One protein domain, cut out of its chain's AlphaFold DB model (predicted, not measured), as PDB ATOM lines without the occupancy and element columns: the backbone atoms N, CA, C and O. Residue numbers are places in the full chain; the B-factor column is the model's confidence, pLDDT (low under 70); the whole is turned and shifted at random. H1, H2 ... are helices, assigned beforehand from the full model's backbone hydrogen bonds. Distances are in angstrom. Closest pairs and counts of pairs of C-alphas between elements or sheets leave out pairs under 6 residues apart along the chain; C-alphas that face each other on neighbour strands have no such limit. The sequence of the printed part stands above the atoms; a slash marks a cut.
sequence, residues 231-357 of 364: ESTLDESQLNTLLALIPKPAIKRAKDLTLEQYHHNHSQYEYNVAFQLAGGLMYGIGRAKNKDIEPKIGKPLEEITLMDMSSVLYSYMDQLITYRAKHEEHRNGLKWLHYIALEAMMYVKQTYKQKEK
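AT A GLANCE: This is residues 231 to 357 of the 364 residues of an uncharacterized protein of Kurthia sibirica (UniProt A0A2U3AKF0). The long helix H3 makes the core and runs along the length of the domain; H2 folds back side by side with it, while H5 and H7 cross it at steep tilts and also pack on each other. H1 packs across H5 and reaches the later part of H3, and the two short helices H4 and H6 lie far from the middle, toward opposite ends of the long axis. The printed part has 127 residues with seven named helices, H1 to H7 in order along the chain, and no named strand: the class is all helix. It is compact, with a radius of gyration of the C-alphas of 14.3 A, and only just elongated, spanning 42 by 27 by 26 A.

HOW THE PARTS SIT: H3, residues 266 to 288, is the hub and touches four other helices. H2, residues 248 to 255, touches residues 272 to 280 of H3 alone; the closest C-alphas, of Ala 254 and Val 273, are 4.9 A apart. The two form a helical hairpin, at a shallow tilt of 9 degrees, opposite ways. H7, residues 336 to 357, touches H3 at a steep tilt of 46 degrees, the same way, closest at the C-alphas of Phe 275 and Ala 344, 5.1 A apart. H5, residues 306 to 320, touches residues 273 to 281 of H3 alone at a steep tilt of 56 degrees, opposite ways, closest at the C-alphas of Ala 274 and Leu 313, 6.6 A apart. H5 touches residues 337 to 346 of H7 alone, closest at the C-alphas of Ser 310 and Leu 342, 4.8 A apart. H1, residues 236 to 243, touches H5 about perpendicular, at 87 degrees, with the C-alphas of Leu 239 and Val 312 closest at 5.4 A. H1 and H3 only just touch, with 3 pairs of C-alphas within 8 A, the closest those of Leu 243 and Leu 281, 7.3 A apart. H4, residues 294 to 297, touches H1, closest at the C-alphas of Gln 238 and Ile 297, 4.8 A apart. H6, residues 325 to 328, touches H7 only at the corner, closest at the C-alphas of His 327 and Trp 336, 4.9 A apart. Every O i to N i+4 pair is within hydrogen-bond range in H1, H2, H3 and H7, and 10 of 11 in H5; H4 and H6 are too short for such a pair.

IN THESE COORDINATES: H3 is 32.6 A long, from C-alpha 266 at (11.995, 152.771, 385.334) to C-alpha 288. H7 measures 31.9 A and ends at C-alpha 357, (-4.400, 123.805, 376.601). H5 measures 21.0 A, and H1 begins at C-alpha 236, (-9.955, 155.978, 369.444).

THE WHOLE: The two C-alphas farthest apart are those of His 263 and Pro 295, 44.0 A. The printed part has no cut and no long link. Residues 330 to 331 pair antiparallel with residues 334 to 335, between H6 and H7. Mean pLDDT of the printed part is 88.1; residues 289 to 291 and 356 to 357 are under 70.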
ATOM      1  N   GLU A 231      -0.251 147.981 361.924       72.75
ATOM      2  CA  GLU A 231      -0.781 149.051 362.776       72.75
ATOM      3  C   GLU A 231      -2.202 148.727 363.255       72.75
ATOM      4  O   GLU A 231      -2.968 148.043 362.570       72.75
ATOM      5  N   SER A 232      -2.560 149.206 364.453       77.50
ATOM      6  CA  SER A 232      -3.919 149.003 364.949       77.50
ATOM      7  C   SER A 232      -4.919 149.587 363.957       77.50
ATOM      8  O   SER A 232      -4.780 150.717 363.497       77.50
ATOM      9  N   THR A 233      -5.936 148.795 363.642       81.50
ATOM     10  CA  THR A 233      -7.019 149.194 362.729       81.50
ATOM     11  C   THR A 233      -8.195 149.815 363.476       81.50
ATOM     12  O   THR A 233      -9.213 150.123 362.864       81.50
ATOM     13  N   LEU A 234      -8.074 149.952 364.800       85.81
ATOM     14  CA  LEU A 234      -9.100 150.517 365.661       85.81
ATOM     15  C   LEU A 234      -8.928 152.027 365.799       85.81
ATOM     16  O   LEU A 234      -7.830 152.523 366.041       85.81
ATOM     17  N   ASP A 235     -10.041 152.744 365.717       88.75
ATOM     18  CA  ASP A 235     -10.116 154.147 366.082       88.75
ATOM     19  C   ASP A 235     -10.122 154.347 367.610       88.75
ATOM     20  O   ASP A 235     -10.243 153.415 368.413       88.75
ATOM     21  N   GLU A 236     -10.009 155.603 368.032       84.50
ATOM     22  CA  GLU A 236      -9.955 155.978 369.444       84.50
ATOM     23  C   GLU A 236     -11.206 155.552 370.242       84.50
ATOM     24  O   GLU A 236     -11.102 155.148 371.402       84.50
ATOM     25  N   SER A 237     -12.397 155.590 369.636       88.81
ATOM     26  CA  SER A 237     -13.651 155.184 370.285       88.81
ATOM     27  C   SER A 237     -13.678 153.674 370.549       88.81
ATOM     28  O   SER A 237     -14.056 153.211 371.636       88.81
ATOM     29  N   GLN A 238     -13.207 152.890 369.582       90.88
ATOM     30  CA  GLN A 238     -13.085 151.441 369.694       90.88
ATOM     31  C   GLN A 238     -12.016 151.053 370.729       90.88
ATOM     32  O   GLN A 238     -12.258 150.183 371.573       90.88
ATOM     33  N   LEU A 239     -10.871 151.747 370.746       88.06
ATOM     34  CA  LEU A 239      -9.832 151.558 371.763       88.06
ATOM     35  C   LEU A 239     -10.357 151.868 373.174       88.06
ATOM     36  O   LEU A 239     -10.130 151.092 374.103       88.06
ATOM     37  N   ASN A 240     -11.126 152.947 373.336       88.00
ATOM     38  CA  ASN A 240     -11.763 153.295 374.609       88.00
ATOM     39  C   ASN A 240     -12.797 152.249 375.054       88.00
ATOM     40  O   ASN A 240     -12.919 151.951 376.245       88.00
ATOM     41  N   THR A 241     -13.508 151.637 374.103       91.31
ATOM     42  CA  THR A 241     -14.430 150.530 374.386       91.31
ATOM     43  C   THR A 241     -13.686 149.311 374.936       91.31
ATOM     44  O   THR A 241     -14.122 148.723 375.927       91.31
ATOM     45  N   LEU A 242     -12.535 148.958 374.353       91.12
ATOM     46  CA  LEU A 242     -11.672 147.890 374.867       91.12
ATOM     47  C   LEU A 242     -11.062 148.239 376.229       91.12
ATOM     48  O   LEU A 242     -11.023 147.393 377.123       91.12
ATOM     49  N   LEU A 243     -10.632 149.487 376.421       90.56
ATOM     50  CA  LEU A 243     -10.091 149.964 377.693       90.56
ATOM     51  C   LEU A 243     -11.101 149.795 378.837       90.56
ATOM     52  O   LEU A 243     -10.738 149.387 379.941       90.56
ATOM     53  N   ALA A 244     -12.387 150.034 378.562       91.69
ATOM     54  CA  ALA A 244     -13.467 149.853 379.529       91.69
ATOM     55  C   ALA A 244     -13.667 148.388 379.970       91.69
ATOM     56  O   ALA A 244     -14.334 148.136 380.980       91.69
ATOM     57  N   LEU A 245     -13.084 147.415 379.259       92.62
ATOM     58  CA  LEU A 245     -13.103 146.006 379.661       92.62
ATOM     59  C   LEU A 245     -12.118 145.702 380.786       92.62
ATOM     60  O   LEU A 245     -12.295 144.696 381.478       92.62
ATOM     61  N   ILE A 246     -11.103 146.547 380.995       93.50
ATOM     62  CA  ILE A 246     -10.118 146.343 382.055       93.50
ATOM     63  C   ILE A 246     -10.814 146.507 383.418       93.50
ATOM     64  O   ILE A 246     -11.319 147.586 383.743       93.50
ATOM     65  N   PRO A 247     -10.837 145.469 384.275       93.19
ATOM     66  CA  PRO A 247     -11.503 145.556 385.566       93.19
ATOM     67  C   PRO A 247     -10.875 146.628 386.462       93.19
ATOM     68  O   PRO A 247      -9.650 146.707 386.580       93.19
ATOM     69  N   LYS A 248     -11.708 147.366 387.209       94.75
ATOM     70  CA  LYS A 248     -11.255 148.362 388.203       94.75
ATOM     71  C   LYS A 248     -10.143 147.846 389.137       94.75
ATOM     72  O   LYS A 248      -9.214 148.608 389.383       94.75
ATOM     73  N   PRO A 249     -10.159 146.586 389.630       95.25
ATOM     74  CA  PRO A 249      -9.052 146.066 390.433       95.25
ATOM     75  C   PRO A 249      -7.706 145.996 389.698       95.25
ATOM     76  O   PRO A 249      -6.676 146.204 390.327       95.25
ATOM     77  N   ALA A 250      -7.692 145.709 388.392       93.69
ATOM     78  CA  ALA A 250      -6.460 145.691 387.601       93.69
ATOM     79  C   ALA A 250      -5.923 147.113 387.383       93.69
ATOM     80  O   ALA A 250      -4.739 147.350 387.593       93.69
ATOM     81  N   ILE A 251      -6.814 148.065 387.078       94.31
ATOM     82  CA  ILE A 251      -6.478 149.496 386.999       94.31
ATOM     83  C   ILE A 251      -5.912 149.992 388.332       94.31
ATOM     84  O   ILE A 251      -4.889 150.667 388.355       94.31
ATOM     85  N   LYS A 252      -6.559 149.639 389.449       95.31
ATOM     86  CA  LYS A 252      -6.097 150.017 390.784       95.31
ATOM     87  C   LYS A 252      -4.696 149.466 391.055       95.31
ATOM     88  O   LYS A 252      -3.822 150.238 391.410       95.31
ATOM     89  N   ARG A 253      -4.456 148.171 390.806       95.12
ATOM     90  CA  ARG A 253      -3.117 147.582 390.966       95.12
ATOM     91  C   ARG A 253      -2.066 148.299 390.131       95.12
ATOM     92  O   ARG A 253      -0.991 148.540 390.648       95.12
ATOM     93  N   ALA A 254      -2.373 148.649 388.882       95.50
ATOM     94  CA  ALA A 254      -1.454 149.394 388.027       95.50
ATOM     95  C   ALA A 254      -1.133 150.793 388.588       95.50
ATOM     96  O   ALA A 254       0.018 151.206 388.539       95.50
ATOM     97  N   LYS A 255      -2.128 151.496 389.151       95.50
ATOM     98  CA  LYS A 255      -1.964 152.817 389.789       95.50
ATOM     99  C   LYS A 255      -1.237 152.775 391.133       95.50
ATOM    100  O   LYS A 255      -0.570 153.738 391.482       95.50
ATOM    101  N   ASP A 256      -1.392 151.685 391.878       95.94
ATOM    102  CA  ASP A 256      -0.744 151.486 393.179       95.94
ATOM    103  C   ASP A 256       0.742 151.088 393.029       95.94
ATOM    104  O   ASP A 256       1.473 151.040 394.024       95.94
ATOM    105  N   LEU A 257       1.200 150.785 391.803       94.38
ATOM    106  CA  LEU A 257       2.619 150.575 391.528       94.38
ATOM    107  C   LEU A 257       3.375 151.899 391.613       94.38
ATOM    108  O   LEU A 257       2.943 152.916 391.080       94.38
ATOM    109  N   THR A 258       4.545 151.863 392.238       93.94
ATOM    110  CA  THR A 258       5.426 153.027 392.382       93.94
ATOM    111  C   THR A 258       6.833 152.687 391.928       93.94
ATOM    112  O   THR A 258       7.249 151.528 391.928       93.94
ATOM    113  N   LEU A 259       7.588 153.702 391.526       90.94
ATOM    114  CA  LEU A 259       8.950 153.527 391.038       90.94
ATOM    115  C   LEU A 259       9.896 153.030 392.156       90.94
ATOM    116  O   LEU A 259      10.827 152.263 391.902       90.94
ATOM    117  N   GLU A 260       9.612 153.408 393.401       90.75
ATOM    118  CA  GLU A 260      10.319 153.003 394.618       90.75
ATOM    119  C   GLU A 260      10.250 151.488 394.848       90.75
ATOM    120  O   GLU A 260      11.264 150.875 395.189       90.75
ATOM    121  N   GLN A 261       9.094 150.858 394.592       89.06
ATOM    122  CA  GLN A 261       8.924 149.398 394.689       89.06
ATOM    123  C   GLN A 261       9.868 148.628 393.758       89.06
ATOM    124  O   GLN A 261      10.149 147.455 393.996       89.06
ATOM    125  N   TYR A 262      10.370 149.289 392.714       87.56
ATOM    126  CA  TYR A 262      11.291 148.725 391.734       87.56
ATOM    127  C   TYR A 262      12.695 149.323 391.842       87.56
ATOM    128  O   TYR A 262      13.431 149.328 390.859       87.56
ATOM    129  N   HIS A 263      13.083 149.845 393.011       88.19
ATOM    130  CA  HIS A 263      14.418 150.408 393.255       88.19
ATOM    131  C   HIS A 263      14.826 151.475 392.224       88.19
ATOM    132  O   HIS A 263      15.973 151.527 391.782       88.19
ATOM    133  N   HIS A 264      13.868 152.302 391.800       84.31
ATOM    134  CA  HIS A 264      14.040 153.297 390.742       84.31
ATOM    135  C   HIS A 264      14.405 152.746 389.353       84.31
ATOM    136  O   HIS A 264      14.822 153.488 388.461       84.31
ATOM    137  N   ASN A 265      14.167 151.455 389.107       87.69
ATOM    138  CA  ASN A 265      14.257 150.867 387.779       87.69
ATOM    139  C   ASN A 265      13.009 151.203 386.947       87.69
ATOM    140  O   ASN A 265      12.016 150.472 386.946       87.69
ATOM    141  N   HIS A 266      13.089 152.298 386.187       91.94
ATOM    142  CA  HIS A 266      11.995 152.771 385.334       91.94
ATOM    143  C   HIS A 266      11.481 151.708 384.357       91.94
ATOM    144  O   HIS A 266      10.276 151.560 384.201       91.94
ATOM    145  N   SER A 267      12.370 150.953 383.706       89.56
ATOM    146  CA  SER A 267      11.953 149.967 382.699       89.56
ATOM    147  C   SER A 267      11.220 148.776 383.323       89.56
ATOM    148  O   SER A 267      10.271 148.267 382.733       89.56
ATOM    149  N   GLN A 268      11.619 148.354 384.525       88.31
ATOM    150  CA  GLN A 268      10.914 147.302 385.256       88.31
ATOM    151  C   GLN A 268       9.557 147.789 385.779       88.31
ATOM    152  O   GLN A 268       8.571 147.063 385.654       88.31
ATOM    153  N   TYR A 269       9.492 149.012 386.307       96.00
ATOM    154  CA  TYR A 269       8.241 149.652 386.711       96.00
ATOM    155  C   TYR A 269       7.246 149.739 385.539       96.00
ATOM    156  O   TYR A 269       6.139 149.210 385.630       96.00
ATOM    157  N   GLU A 270       7.670 150.307 384.406       97.19
ATOM    158  CA  GLU A 270       6.857 150.452 383.189       97.19
ATOM    159  C   GLU A 270       6.303 149.110 382.697       97.19
ATOM    160  O   GLU A 270       5.115 149.001 382.384       97.19
ATOM    161  N   TYR A 271       7.145 148.073 382.670       95.56
ATOM    162  CA  TYR A 271       6.727 146.732 382.271       95.56
ATOM    163  C   TYR A 271       5.680 146.142 383.220       95.56
ATOM    164  O   TYR A 271       4.720 145.524 382.768       95.56
ATOM    165  N   ASN A 272       5.821 146.345 384.532       95.25
ATOM    166  CA  ASN A 272       4.859 145.819 385.499       95.25
ATOM    167  C   ASN A 272       3.513 146.556 385.459       95.25
ATOM    168  O   ASN A 272       2.475 145.909 385.605       95.25
ATOM    169  N   VAL A 273       3.506 147.866 385.190       97.00
ATOM    170  CA  VAL A 273       2.268 148.616 384.910       97.00
ATOM    171  C   VAL A 273       1.564 148.014 383.692       97.00
ATOM    172  O   VAL A 273       0.394 147.628 383.787       97.00
ATOM    173  N   ALA A 274       2.290 147.836 382.582       97.25
ATOM    174  CA  ALA A 274       1.765 147.202 381.373       97.25
ATOM    175  C   ALA A 274       1.224 145.792 381.651       97.25
ATOM    176  O   ALA A 274       0.143 145.437 381.190       97.25
ATOM    177  N   PHE A 275       1.941 145.001 382.450       95.81
ATOM    178  CA  PHE A 275       1.576 143.633 382.805       95.81
ATOM    179  C   PHE A 275       0.257 143.547 383.588       95.81
ATOM    180  O   PHE A 275      -0.591 142.706 383.276       95.81
ATOM    181  N   GLN A 276       0.041 144.430 384.572       96.56
ATOM    182  CA  GLN A 276      -1.219 144.474 385.328       96.56
ATOM    183  C   GLN A 276      -2.410 144.802 384.424       96.56
ATOM    184  O   GLN A 276      -3.460 144.155 384.514       96.56
ATOM    185  N   LEU A 277      -2.237 145.782 383.535       96.50
ATOM    186  CA  LEU A 277      -3.267 146.185 382.585       96.50
ATOM    187  C   LEU A 277      -3.519 145.091 381.539       96.50
ATOM    188  O   LEU A 277      -4.676 144.771 381.275       96.50
ATOM    189  N   ALA A 278      -2.468 144.449 381.021       96.25
ATOM    190  CA  ALA A 278      -2.553 143.344 380.067       96.25
ATOM    191  C   ALA A 278      -3.357 142.163 380.619       96.25
ATOM    192  O   ALA A 278      -4.273 141.664 379.964       96.25
ATOM    193  N   GLY A 279      -3.057 141.748 381.855       93.62
ATOM    194  CA  GLY A 279      -3.818 140.713 382.553       93.62
ATOM    195  C   GLY A 279      -5.286 141.099 382.741       93.62
ATOM    196  O   GLY A 279      -6.179 140.277 382.532       93.62
ATOM    197  N   GLY A 280      -5.543 142.362 383.091       95.06
ATOM    198  CA  GLY A 280      -6.894 142.902 383.211       95.06
ATOM    199  C   GLY A 280      -7.665 142.896 381.890       95.06
ATOM    200  O   GLY A 280      -8.811 142.455 381.871       95.06
ATOM    201  N   LEU A 281      -7.039 143.329 380.794       95.00
ATOM    202  CA  LEU A 281      -7.651 143.369 379.468       95.00
ATOM    203  C   LEU A 281      -7.985 141.964 378.960       95.00
ATOM    204  O   LEU A 281      -9.125 141.720 378.578       95.00
ATOM    205  N   MET A 282      -7.045 141.015 379.040       92.81
ATOM    206  CA  MET A 282      -7.288 139.620 378.642       92.81
ATOM    207  C   MET A 282      -8.425 138.981 379.445       92.81
ATOM    208  O   MET A 282      -9.284 138.293 378.890       92.81
ATOM    209  N   TYR A 283      -8.479 139.248 380.752       91.00
ATOM    210  CA  TYR A 283      -9.595 138.825 381.593       91.00
ATOM    211  C   TYR A 283     -10.927 139.468 381.175       91.00
ATOM    212  O   TYR A 283     -11.957 138.792 381.128       91.00
ATOM    213  N   GLY A 284     -10.907 140.770 380.880       90.81
ATOM    214  CA  GLY A 284     -12.058 141.540 380.423       90.81
ATOM    215  C   GLY A 284     -12.624 141.018 379.107       90.81
ATOM    216  O   GLY A 284     -13.819 140.743 379.036       90.81
ATOM    217  N   ILE A 285     -11.763 140.797 378.110       90.06
ATOM    218  CA  ILE A 285     -12.119 140.214 376.809       90.06
ATOM    219  C   ILE A 285     -12.742 138.827 377.002       90.06
ATOM    220  O   ILE A 285     -13.834 138.572 376.499       90.06
ATOM    221  N   GLY A 286     -12.129 137.955 377.812       87.31
ATOM    222  CA  GLY A 286     -12.678 136.622 378.093       87.31
ATOM    223  C   GLY A 286     -14.077 136.646 378.730       87.31
ATOM    224  O   GLY A 286     -14.903 135.786 378.442       87.31
ATOM    225  N   ARG A 287     -14.378 137.655 379.559       85.00
ATOM    226  CA  ARG A 287     -15.711 137.884 380.158       85.00
ATOM    227  C   ARG A 287     -16.695 138.575 379.205       85.00
ATOM    228  O   ARG A 287     -17.903 138.507 379.436       85.00
ATOM    229  N   ALA A 288     -16.190 139.296 378.209       81.88
ATOM    230  CA  ALA A 288     -16.972 140.098 377.273       81.88
ATOM    231  C   ALA A 288     -17.550 139.288 376.109       81.88
ATOM    232  O   ALA A 288     -18.482 139.773 375.482       81.88
ATOM    233  N   LYS A 289     -17.091 138.047 375.892       68.25
ATOM    234  CA  LYS A 289     -17.622 137.128 374.867       68.25
ATOM    235  C   LYS A 289     -19.139 136.891 374.927       68.25
ATOM    236  O   LYS A 289     -19.724 136.448 373.954       68.25
ATOM    237  N   ASN A 290     -19.781 137.218 376.052       58.72
ATOM    238  CA  ASN A 290     -21.230 137.095 376.259       58.72
ATOM    239  C   ASN A 290     -21.952 138.457 376.342       58.72
ATOM    240  O   ASN A 290     -23.013 138.552 376.957       58.72
ATOM    241  N   LYS A 291     -21.350 139.540 375.839       62.75
ATOM    242  CA  LYS A 291     -21.886 140.908 375.926       62.75
ATOM    243  C   LYS A 291     -21.936 141.558 374.540       62.75
ATOM    244  O   LYS A 291     -21.031 141.337 373.744       62.75
ATOM    245  N   ASP A 292     -22.910 142.449 374.320       75.12
ATOM    246  CA  ASP A 292     -23.062 143.305 373.122       75.12
ATOM    247  C   ASP A 292     -21.954 144.376 373.002       75.12
ATOM    248  O   ASP A 292     -22.196 145.587 373.022       75.12
ATOM    249  N   ILE A 293     -20.697 143.940 372.948       81.50
ATOM    250  CA  ILE A 293     -19.524 144.814 372.837       81.50
ATOM    251  C   ILE A 293     -18.960 144.795 371.414       81.50
ATOM    252  O   ILE A 293     -18.518 145.835 370.934       81.50
ATOM    253  N   GLU A 294     -19.034 143.666 370.710       83.88
ATOM    254  CA  GLU A 294     -18.545 143.533 369.329       83.88
ATOM    255  C   GLU A 294     -19.127 144.576 368.365       83.88
ATOM    256  O   GLU A 294     -18.341 145.176 367.631       83.88
ATOM    257  N   PRO A 295     -20.431 144.933 368.415       82.38
ATOM    258  CA  PRO A 295     -20.965 145.994 367.560       82.38
ATOM    259  C   PRO A 295     -20.319 147.364 367.802       82.38
ATOM    260  O   PRO A 295     -20.235 148.174 366.887       82.38
ATOM    261  N   LYS A 296     -19.849 147.633 369.030       84.00
ATOM    262  CA  LYS A 296     -19.181 148.896 369.389       84.00
ATOM    263  C   LYS A 296     -17.715 148.920 368.973       84.00
ATOM    264  O   LYS A 296     -17.167 149.992 368.755       84.00
ATOM    265  N   ILE A 297     -17.086 147.750 368.886       84.44
ATOM    266  CA  ILE A 297     -15.715 147.609 368.390       84.44
ATOM    267  C   ILE A 297     -15.705 147.472 366.861       84.44
ATOM    268  O   ILE A 297     -14.697 147.753 366.230       84.44
ATOM    269  N   GLY A 298     -16.820 147.083 366.241       83.56
ATOM    270  CA  GLY A 298     -16.936 146.933 364.789       83.56
ATOM    271  C   GLY A 298     -16.267 145.675 364.226       83.56
ATOM    272  O   GLY A 298     -16.191 145.541 363.009       83.56
ATOM    273  N   LYS A 299     -15.792 144.757 365.081       85.75
ATOM    274  CA  LYS A 299     -15.297 143.424 364.704       85.75
ATOM    275  C   LYS A 299     -15.445 142.421 365.865       85.75
ATOM    276  O   LYS A 299     -15.532 142.864 367.019       85.75
ATOM    277  N   PRO A 300     -15.467 141.103 365.589       87.31
ATOM    278  CA  PRO A 300     -15.483 140.061 366.618       87.31
ATOM    279  C   PRO A 300     -14.308 140.172 367.594       87.31
ATOM    280  O   PRO A 300     -13.198 140.549 367.201       87.31
ATOM    281  N   LEU A 301     -14.510 139.804 368.864       86.50
ATOM    282  CA  LEU A 301     -13.441 139.866 369.875       86.50
ATOM    283  C   LEU A 301     -12.259 138.942 369.537       86.50
ATOM    284  O   LEU A 301     -11.119 139.234 369.903       86.50
ATOM    285  N   GLU A 302     -12.515 137.838 368.837       84.31
ATOM    286  CA  GLU A 302     -11.506 136.899 368.339       84.31
ATOM    287  C   GLU A 302     -10.590 137.507 367.267       84.31
ATOM    288  O   GLU A 302      -9.449 137.063 367.127       84.31
ATOM    289  N   GLU A 303     -11.066 138.523 366.544       85.94
ATOM    290  CA  GLU A 303     -10.314 139.218 365.492       85.94
ATOM    291  C   GLU A 303      -9.488 140.395 366.028       85.94
ATOM    292  O   GLU A 303      -8.720 141.013 365.287       85.94
ATOM    293  N   ILE A 304      -9.601 140.711 367.323       87.75
ATOM    294  CA  ILE A 304      -8.786 141.748 367.956       87.75
ATOM    295  C   ILE A 304      -7.323 141.305 367.970       87.75
ATOM    296  O   ILE A 304      -6.946 140.281 368.558       87.75
ATOM    297  N   THR A 305      -6.477 142.099 367.315       88.38
ATOM    298  CA  THR A 305      -5.067 141.763 367.117       88.38
ATOM    299  C   THR A 305      -4.244 142.046 368.372       88.38
ATOM    300  O   THR A 305      -4.685 142.699 369.323       88.38
ATOM    301  N   LEU A 306      -3.000 141.555 368.398       88.81
ATOM    302  CA  LEU A 306      -2.052 141.960 369.438       88.81
ATOM    303  C   LEU A 306      -1.779 143.466 369.412       88.81
ATOM    304  O   LEU A 306      -1.606 144.053 370.481       88.81
ATOM    305  N   MET A 307      -1.727 144.069 368.221       89.50
ATOM    306  CA  MET A 307      -1.460 145.497 368.076       89.50
ATOM    307  C   MET A 307      -2.639 146.348 368.552       89.50
ATOM    308  O   MET A 307      -2.429 147.372 369.197       89.50
ATOM    309  N   ASP A 308      -3.875 145.893 368.331       91.31
ATOM    310  CA  ASP A 308      -5.072 146.529 368.889       91.31
ATOM    311  C   ASP A 308      -5.002 146.544 370.424       91.31
ATOM    312  O   ASP A 308      -5.097 147.595 371.059       91.31
ATOM    313  N   MET A 309      -4.732 145.387 371.039       93.12
ATOM    314  CA  MET A 309      -4.622 145.276 372.498       93.12
ATOM    315  C   MET A 309      -3.453 146.090 373.067       93.12
ATOM    316  O   MET A 309      -3.596 146.708 374.120       93.12
ATOM    317  N   SER A 310      -2.292 146.099 372.403       94.00
ATOM    318  CA  SER A 310      -1.136 146.876 372.861       94.00
ATOM    319  C   SER A 310      -1.369 148.382 372.731       94.00
ATOM    320  O   SER A 310      -0.906 149.128 373.590       94.00
ATOM    321  N   SER A 311      -2.129 148.826 371.725       92.31
ATOM    322  CA  SER A 311      -2.489 150.237 371.530       92.31
ATOM    323  C   SER A 311      -3.422 150.740 372.635       92.31
ATOM    324  O   SER A 311      -3.220 151.838 373.150       92.31
ATOM    325  N   VAL A 312      -4.367 149.904 373.089       93.62
ATOM    326  CA  VAL A 312      -5.207 150.185 374.274       93.62
ATOM    327  C   VAL A 312      -4.360 150.357 375.534       93.62
ATOM    328  O   VAL A 312      -4.602 151.244 376.349       93.62
ATOM    329  N   LEU A 313      -3.365 149.489 375.726       95.38
ATOM    330  CA  LEU A 313      -2.479 149.596 376.881       95.38
ATOM    331  C   LEU A 313      -1.596 150.837 376.803       95.38
ATOM    332  O   LEU A 313      -1.445 151.528 377.805       95.38
ATOM    333  N   TYR A 314      -1.033 151.117 375.629       94.81
ATOM    334  CA  TYR A 314      -0.182 152.276 375.393       94.81
ATOM    335  C   TYR A 314      -0.914 153.585 375.704       94.81
ATOM    336  O   TYR A 314      -0.391 154.382 376.480       94.81
ATOM    337  N   SER A 315      -2.143 153.766 375.203       90.56
ATOM    338  CA  SER A 315      -2.927 154.987 375.450       90.56
ATOM    339  C   SER A 315      -3.215 155.217 376.935       90.56
ATOM    340  O   SER A 315      -3.265 156.360 377.390       90.56
ATOM    341  N   TYR A 316      -3.366 154.143 377.714       92.88
ATOM    342  CA  TYR A 316      -3.564 154.242 379.156       92.88
ATOM    343  C   TYR A 316      -2.256 154.446 379.922       92.88
ATOM    344  O   TYR A 316      -2.206 155.216 380.879       92.88
ATOM    345  N   MET A 317      -1.183 153.770 379.510       95.00
ATOM    346  CA  MET A 317       0.141 153.918 380.111       95.00
ATOM    347  C   MET A 317       0.684 155.337 379.952       95.00
ATOM    348  O   MET A 317       1.249 155.853 380.910       95.00
ATOM    349  N   ASP A 318       0.469 155.968 378.798       91.31
ATOM    350  CA  ASP A 318       0.888 157.349 378.519       91.31
ATOM    351  C   ASP A 318       0.249 158.367 379.486       91.31
ATOM    352  O   ASP A 318       0.848 159.375 379.842       91.31
ATOM    353  N   GLN A 319      -0.942 158.053 380.011       90.38
ATOM    354  CA  GLN A 319      -1.626 158.870 381.020       90.38
ATOM    355  C   GLN A 319      -1.168 158.573 382.456       90.38
ATOM    356  O   GLN A 319      -1.313 159.416 383.341       90.38
ATOM    357  N   LEU A 320      -0.683 157.356 382.720       92.25
ATOM    358  CA  LEU A 320      -0.318 156.900 384.066       92.25
ATOM    359  C   LEU A 320       1.156 157.121 384.402       92.25
ATOM    360  O   LEU A 320       1.501 157.347 385.561       92.25
ATOM    361  N   ILE A 321       2.032 156.969 383.417       94.12
ATOM    362  CA  ILE A 321       3.476 156.927 383.615       94.12
ATOM    363  C   ILE A 321       4.041 158.307 383.312       94.12
ATOM    364  O   ILE A 321       3.872 158.833 382.218       94.12
ATOM    365  N   THR A 322       4.766 158.883 384.272       93.81
ATOM    366  CA  THR A 322       5.466 160.149 384.052       93.81
ATOM    367  C   THR A 322       6.446 160.026 382.890       93.81
ATOM    368  O   THR A 322       7.281 159.117 382.863       93.81
ATOM    369  N   TYR A 323       6.352 160.972 381.959       93.19
ATOM    370  CA  TYR A 323       7.205 161.041 380.781       93.19
ATOM    371  C   TYR A 323       8.705 161.004 381.125       93.19
ATOM    372  O   TYR A 323       9.158 161.631 382.087       93.19
ATOM    373  N   ARG A 324       9.499 160.329 380.283       90.88
ATOM    374  CA  ARG A 324      10.968 160.449 380.251       90.88
ATOM    375  C   ARG A 324      11.505 160.279 378.833       90.88
ATOM    376  O   ARG A 324      10.899 159.590 378.024       90.88
ATOM    377  N   ALA A 325      12.709 160.790 378.566       86.88
ATOM    378  CA  ALA A 325      13.310 160.815 377.224       86.88
ATOM    379  C   ALA A 325      13.307 159.459 376.482       86.88
ATOM    380  O   ALA A 325      13.070 159.413 375.279       86.88
ATOM    381  N   LYS A 326      13.493 158.338 377.196       88.62
ATOM    382  CA  LYS A 326      13.448 156.987 376.604       88.62
ATOM    383  C   LYS A 326      12.087 156.636 375.989       88.62
ATOM    384  O   LYS A 326      12.032 155.738 375.164       88.62
ATOM    385  N   HIS A 327      10.996 157.302 376.369       88.81
ATOM    386  CA  HIS A 327       9.667 157.098 375.772       88.81
ATOM    387  C   HIS A 327       9.630 157.464 374.285       88.81
ATOM    388  O   HIS A 327       8.863 156.859 373.539       88.81
ATOM    389  N   GLU A 328      10.519 158.358 373.847       85.69
ATOM    390  CA  GLU A 328      10.697 158.718 372.435       85.69
ATOM    391  C   GLU A 328      11.662 157.780 371.688       85.69
ATOM    392  O   GLU A 328      11.750 157.823 370.459       85.69
ATOM    393  N   GLU A 329      12.389 156.901 372.391       83.69
ATOM    394  CA  GLU A 329      13.191 155.874 371.727       83.69
ATOM    395  C   GLU A 329      12.283 154.867 371.023       83.69
ATOM    396  O   GLU A 329      11.254 154.442 371.554       83.69
ATOM    397  N   HIS A 330      12.713 154.427 369.842       80.06
ATOM    398  CA  HIS A 330      11.995 153.429 369.065       80.06
ATOM    399  C   HIS A 330      12.639 152.044 369.211       80.06
ATOM    400  O   HIS A 330      13.864 151.893 369.186       80.06
ATOM    401  N   ARG A 331      11.809 151.006 369.338       78.12
ATOM    402  CA  ARG A 331      12.196 149.587 369.319       78.12
ATOM    403  C   ARG A 331      11.237 148.844 368.400       78.12
ATOM    404  O   ARG A 331      10.033 148.860 368.624       78.12
ATOM    405  N   ASN A 332      11.772 148.188 367.371       73.12
ATOM    406  CA  ASN A 332      10.979 147.508 366.337       73.12
ATOM    407  C   ASN A 332       9.918 148.422 365.694       73.12
ATOM    408  O   ASN A 332       8.777 148.013 365.521       73.12
ATOM    409  N   GLY A 333      10.282 149.676 365.404       76.19
ATOM    410  CA  GLY A 333       9.373 150.663 364.807       76.19
ATOM    411  C   GLY A 333       8.352 151.286 365.768       76.19
ATOM    412  O   GLY A 333       7.676 152.225 365.378       76.19
ATOM    413  N   LEU A 334       8.270 150.832 367.024       82.75
ATOM    414  CA  LEU A 334       7.329 151.348 368.023       82.75
ATOM    415  C   LEU A 334       8.033 152.241 369.045       82.75
ATOM    416  O   LEU A 334       9.158 151.937 369.451       82.75
ATOM    417  N   LYS A 335       7.350 153.282 369.536       87.44
ATOM    418  CA  LYS A 335       7.794 154.032 370.721       87.44
ATOM    419  C   LYS A 335       7.942 153.103 371.925       87.44
ATOM    420  O   LYS A 335       7.204 152.127 372.067       87.44
ATOM    421  N   TRP A 336       8.874 153.416 372.821       89.00
ATOM    422  CA  TRP A 336       9.259 152.532 373.924       89.00
ATOM    423  C   TRP A 336       8.084 152.035 374.777       89.00
ATOM    424  O   TRP A 336       8.005 150.838 375.042       89.00
ATOM    425  N   LEU A 337       7.154 152.906 375.185       93.56
ATOM    426  CA  LEU A 337       6.005 152.473 375.996       93.56
ATOM    427  C   LEU A 337       5.071 151.533 375.225       93.56
ATOM    428  O   LEU A 337       4.571 150.567 375.800       93.56
ATOM    429  N   HIS A 338       4.884 151.761 373.925       93.06
ATOM    430  CA  HIS A 338       4.076 150.884 373.076       93.06
ATOM    431  C   HIS A 338       4.757 149.529 372.863       93.06
ATOM    432  O   HIS A 338       4.114 148.485 372.967       93.06
ATOM    433  N   TYR A 339       6.079 149.526 372.675       90.94
ATOM    434  CA  TYR A 339       6.877 148.302 372.664       90.94
ATOM    435  C   TYR A 339       6.708 147.509 373.972       90.94
ATOM    436  O   TYR A 339       6.445 146.307 373.935       90.94
ATOM    437  N   ILE A 340       6.786 148.172 375.130       94.94
ATOM    438  CA  ILE A 340       6.580 147.533 376.438       94.94
ATOM    439  C   ILE A 340       5.157 146.974 376.583       94.94
ATOM    440  O   ILE A 340       4.993 145.841 377.042       94.94
ATOM    441  N   ALA A 341       4.140 147.722 376.155       95.31
ATOM    442  CA  ALA A 341       2.752 147.268 376.137       95.31
ATOM    443  C   ALA A 341       2.562 145.997 375.292       95.31
ATOM    444  O   ALA A 341       1.924 145.041 375.741       95.31
ATOM    445  N   LEU A 342       3.157 145.957 374.095       92.06
ATOM    446  CA  LEU A 342       3.124 144.791 373.213       92.06
ATOM    447  C   LEU A 342       3.790 143.573 373.867       92.06
ATOM    448  O   LEU A 342       3.215 142.485 373.882       92.06
ATOM    449  N   GLU A 343       4.976 143.754 374.447       89.38
ATOM    450  CA  GLU A 343       5.725 142.679 375.105       89.38
ATOM    451  C   GLU A 343       4.974 142.101 376.317       89.38
ATOM    452  O   GLU A 343       4.921 140.880 376.492       89.38
ATOM    453  N   ALA A 344       4.342 142.954 377.130       93.56
ATOM    454  CA  ALA A 344       3.498 142.518 378.240       93.56
ATOM    455  C   ALA A 344       2.261 141.745 377.745       93.56
ATOM    456  O   ALA A 344       1.955 140.666 378.259       93.56
ATOM    457  N   MET A 345       1.580 142.254 376.714       93.00
ATOM    458  CA  MET A 345       0.395 141.611 376.142       93.00
ATOM    459  C   MET A 345       0.706 140.231 375.561       93.00
ATOM    460  O   MET A 345      -0.025 139.271 375.807       93.00
ATOM    461  N   MET A 346       1.818 140.099 374.838       88.56
ATOM    462  CA  MET A 346       2.269 138.811 374.315       88.56
ATOM    463  C   MET A 346       2.478 137.776 375.413       88.56
ATOM    464  O   MET A 346       1.983 136.653 375.301       88.56
ATOM    465  N   TYR A 347       3.195 138.158 376.472       86.31
ATOM    466  CA  TYR A 347       3.467 137.265 377.590       86.31
ATOM    467  C   TYR A 347       2.161 136.796 378.249       86.31
ATOM    468  O   TYR A 347       1.962 135.598 378.483       86.31
ATOM    469  N   VAL A 348       1.223 137.718 378.496       89.38
ATOM    470  CA  VAL A 348      -0.076 137.376 379.091       89.38
ATOM    471  C   VAL A 348      -0.884 136.476 378.152       89.38
ATOM    472  O   VAL A 348      -1.371 135.433 378.593       89.38
ATOM    473  N   LYS A 349      -0.993 136.809 376.859       86.62
ATOM    474  CA  LYS A 349      -1.748 136.015 375.872       86.62
ATOM    475  C   LYS A 349      -1.180 134.597 375.736       86.62
ATOM    476  O   LYS A 349      -1.947 133.635 375.703       86.62
ATOM    477  N   GLN A 350       0.147 134.438 375.744       82.06
ATOM    478  CA  GLN A 350       0.803 133.125 375.757       82.06
ATOM    479  C   GLN A 350       0.475 132.332 377.030       82.06
ATOM    480  O   GLN A 350       0.134 131.151 376.950       82.06
ATOM    481  N   THR A 351       0.505 132.984 378.194       80.44
ATOM    482  CA  THR A 351       0.148 132.362 379.479       80.44
ATOM    483  C   THR A 351      -1.309 131.883 379.497       80.44
ATOM    484  O   THR A 351      -1.598 130.793 379.993       80.44
ATOM    485  N   TYR A 352      -2.234 132.661 378.928       79.81
ATOM    486  CA  TYR A 352      -3.642 132.270 378.789       79.81
ATOM    487  C   TYR A 352      -3.817 131.079 377.835       79.81
ATOM    488  O   TYR A 352      -4.424 130.087 378.237       79.81
ATOM    489  N   LYS A 353      -3.195 131.105 376.643       75.94
ATOM    490  CA  LYS A 353      -3.208 129.967 375.698       75.94
ATOM    491  C   LYS A 353      -2.707 128.670 376.355       75.94
ATOM    492  O   LYS A 353      -3.257 127.596 376.124       75.94
ATOM    493  N   GLN A 354      -1.660 128.742 377.181       70.75
ATOM    494  CA  GLN A 354      -1.136 127.570 377.895       70.75
ATOM    495  C   GLN A 354      -2.105 127.034 378.961       70.75
ATOM    496  O   GLN A 354      -2.194 125.820 379.140       70.75
ATOM    497  N   LYS A 355      -2.837 127.912 379.660       71.38
ATOM    498  CA  LYS A 355      -3.867 127.507 380.631       71.38
ATOM    499  C   LYS A 355      -5.052 126.823 379.952       71.38
ATOM    500  O   LYS A 355      -5.511 125.809 380.459       71.38
ATOM    501  N   GLU A 356      -5.488 127.324 378.798       64.44
ATOM    502  CA  GLU A 356      -6.553 126.700 378.002       64.44
ATOM    503  C   GLU A 356      -6.151 125.300 377.516       64.44
ATOM    504  O   GLU A 356      -6.910 124.354 377.696       64.44
ATOM    505  N   LYS A 357      -4.919 125.127 377.009       56.75
ATOM    506  CA  LYS A 357      -4.400 123.805 376.601       56.75
ATOM    507  C   LYS A 357      -4.347 122.792 377.751       56.75
ATOM    508  O   LYS A 357      -4.579 121.612 377.522       56.75
TER     509      LYS A 357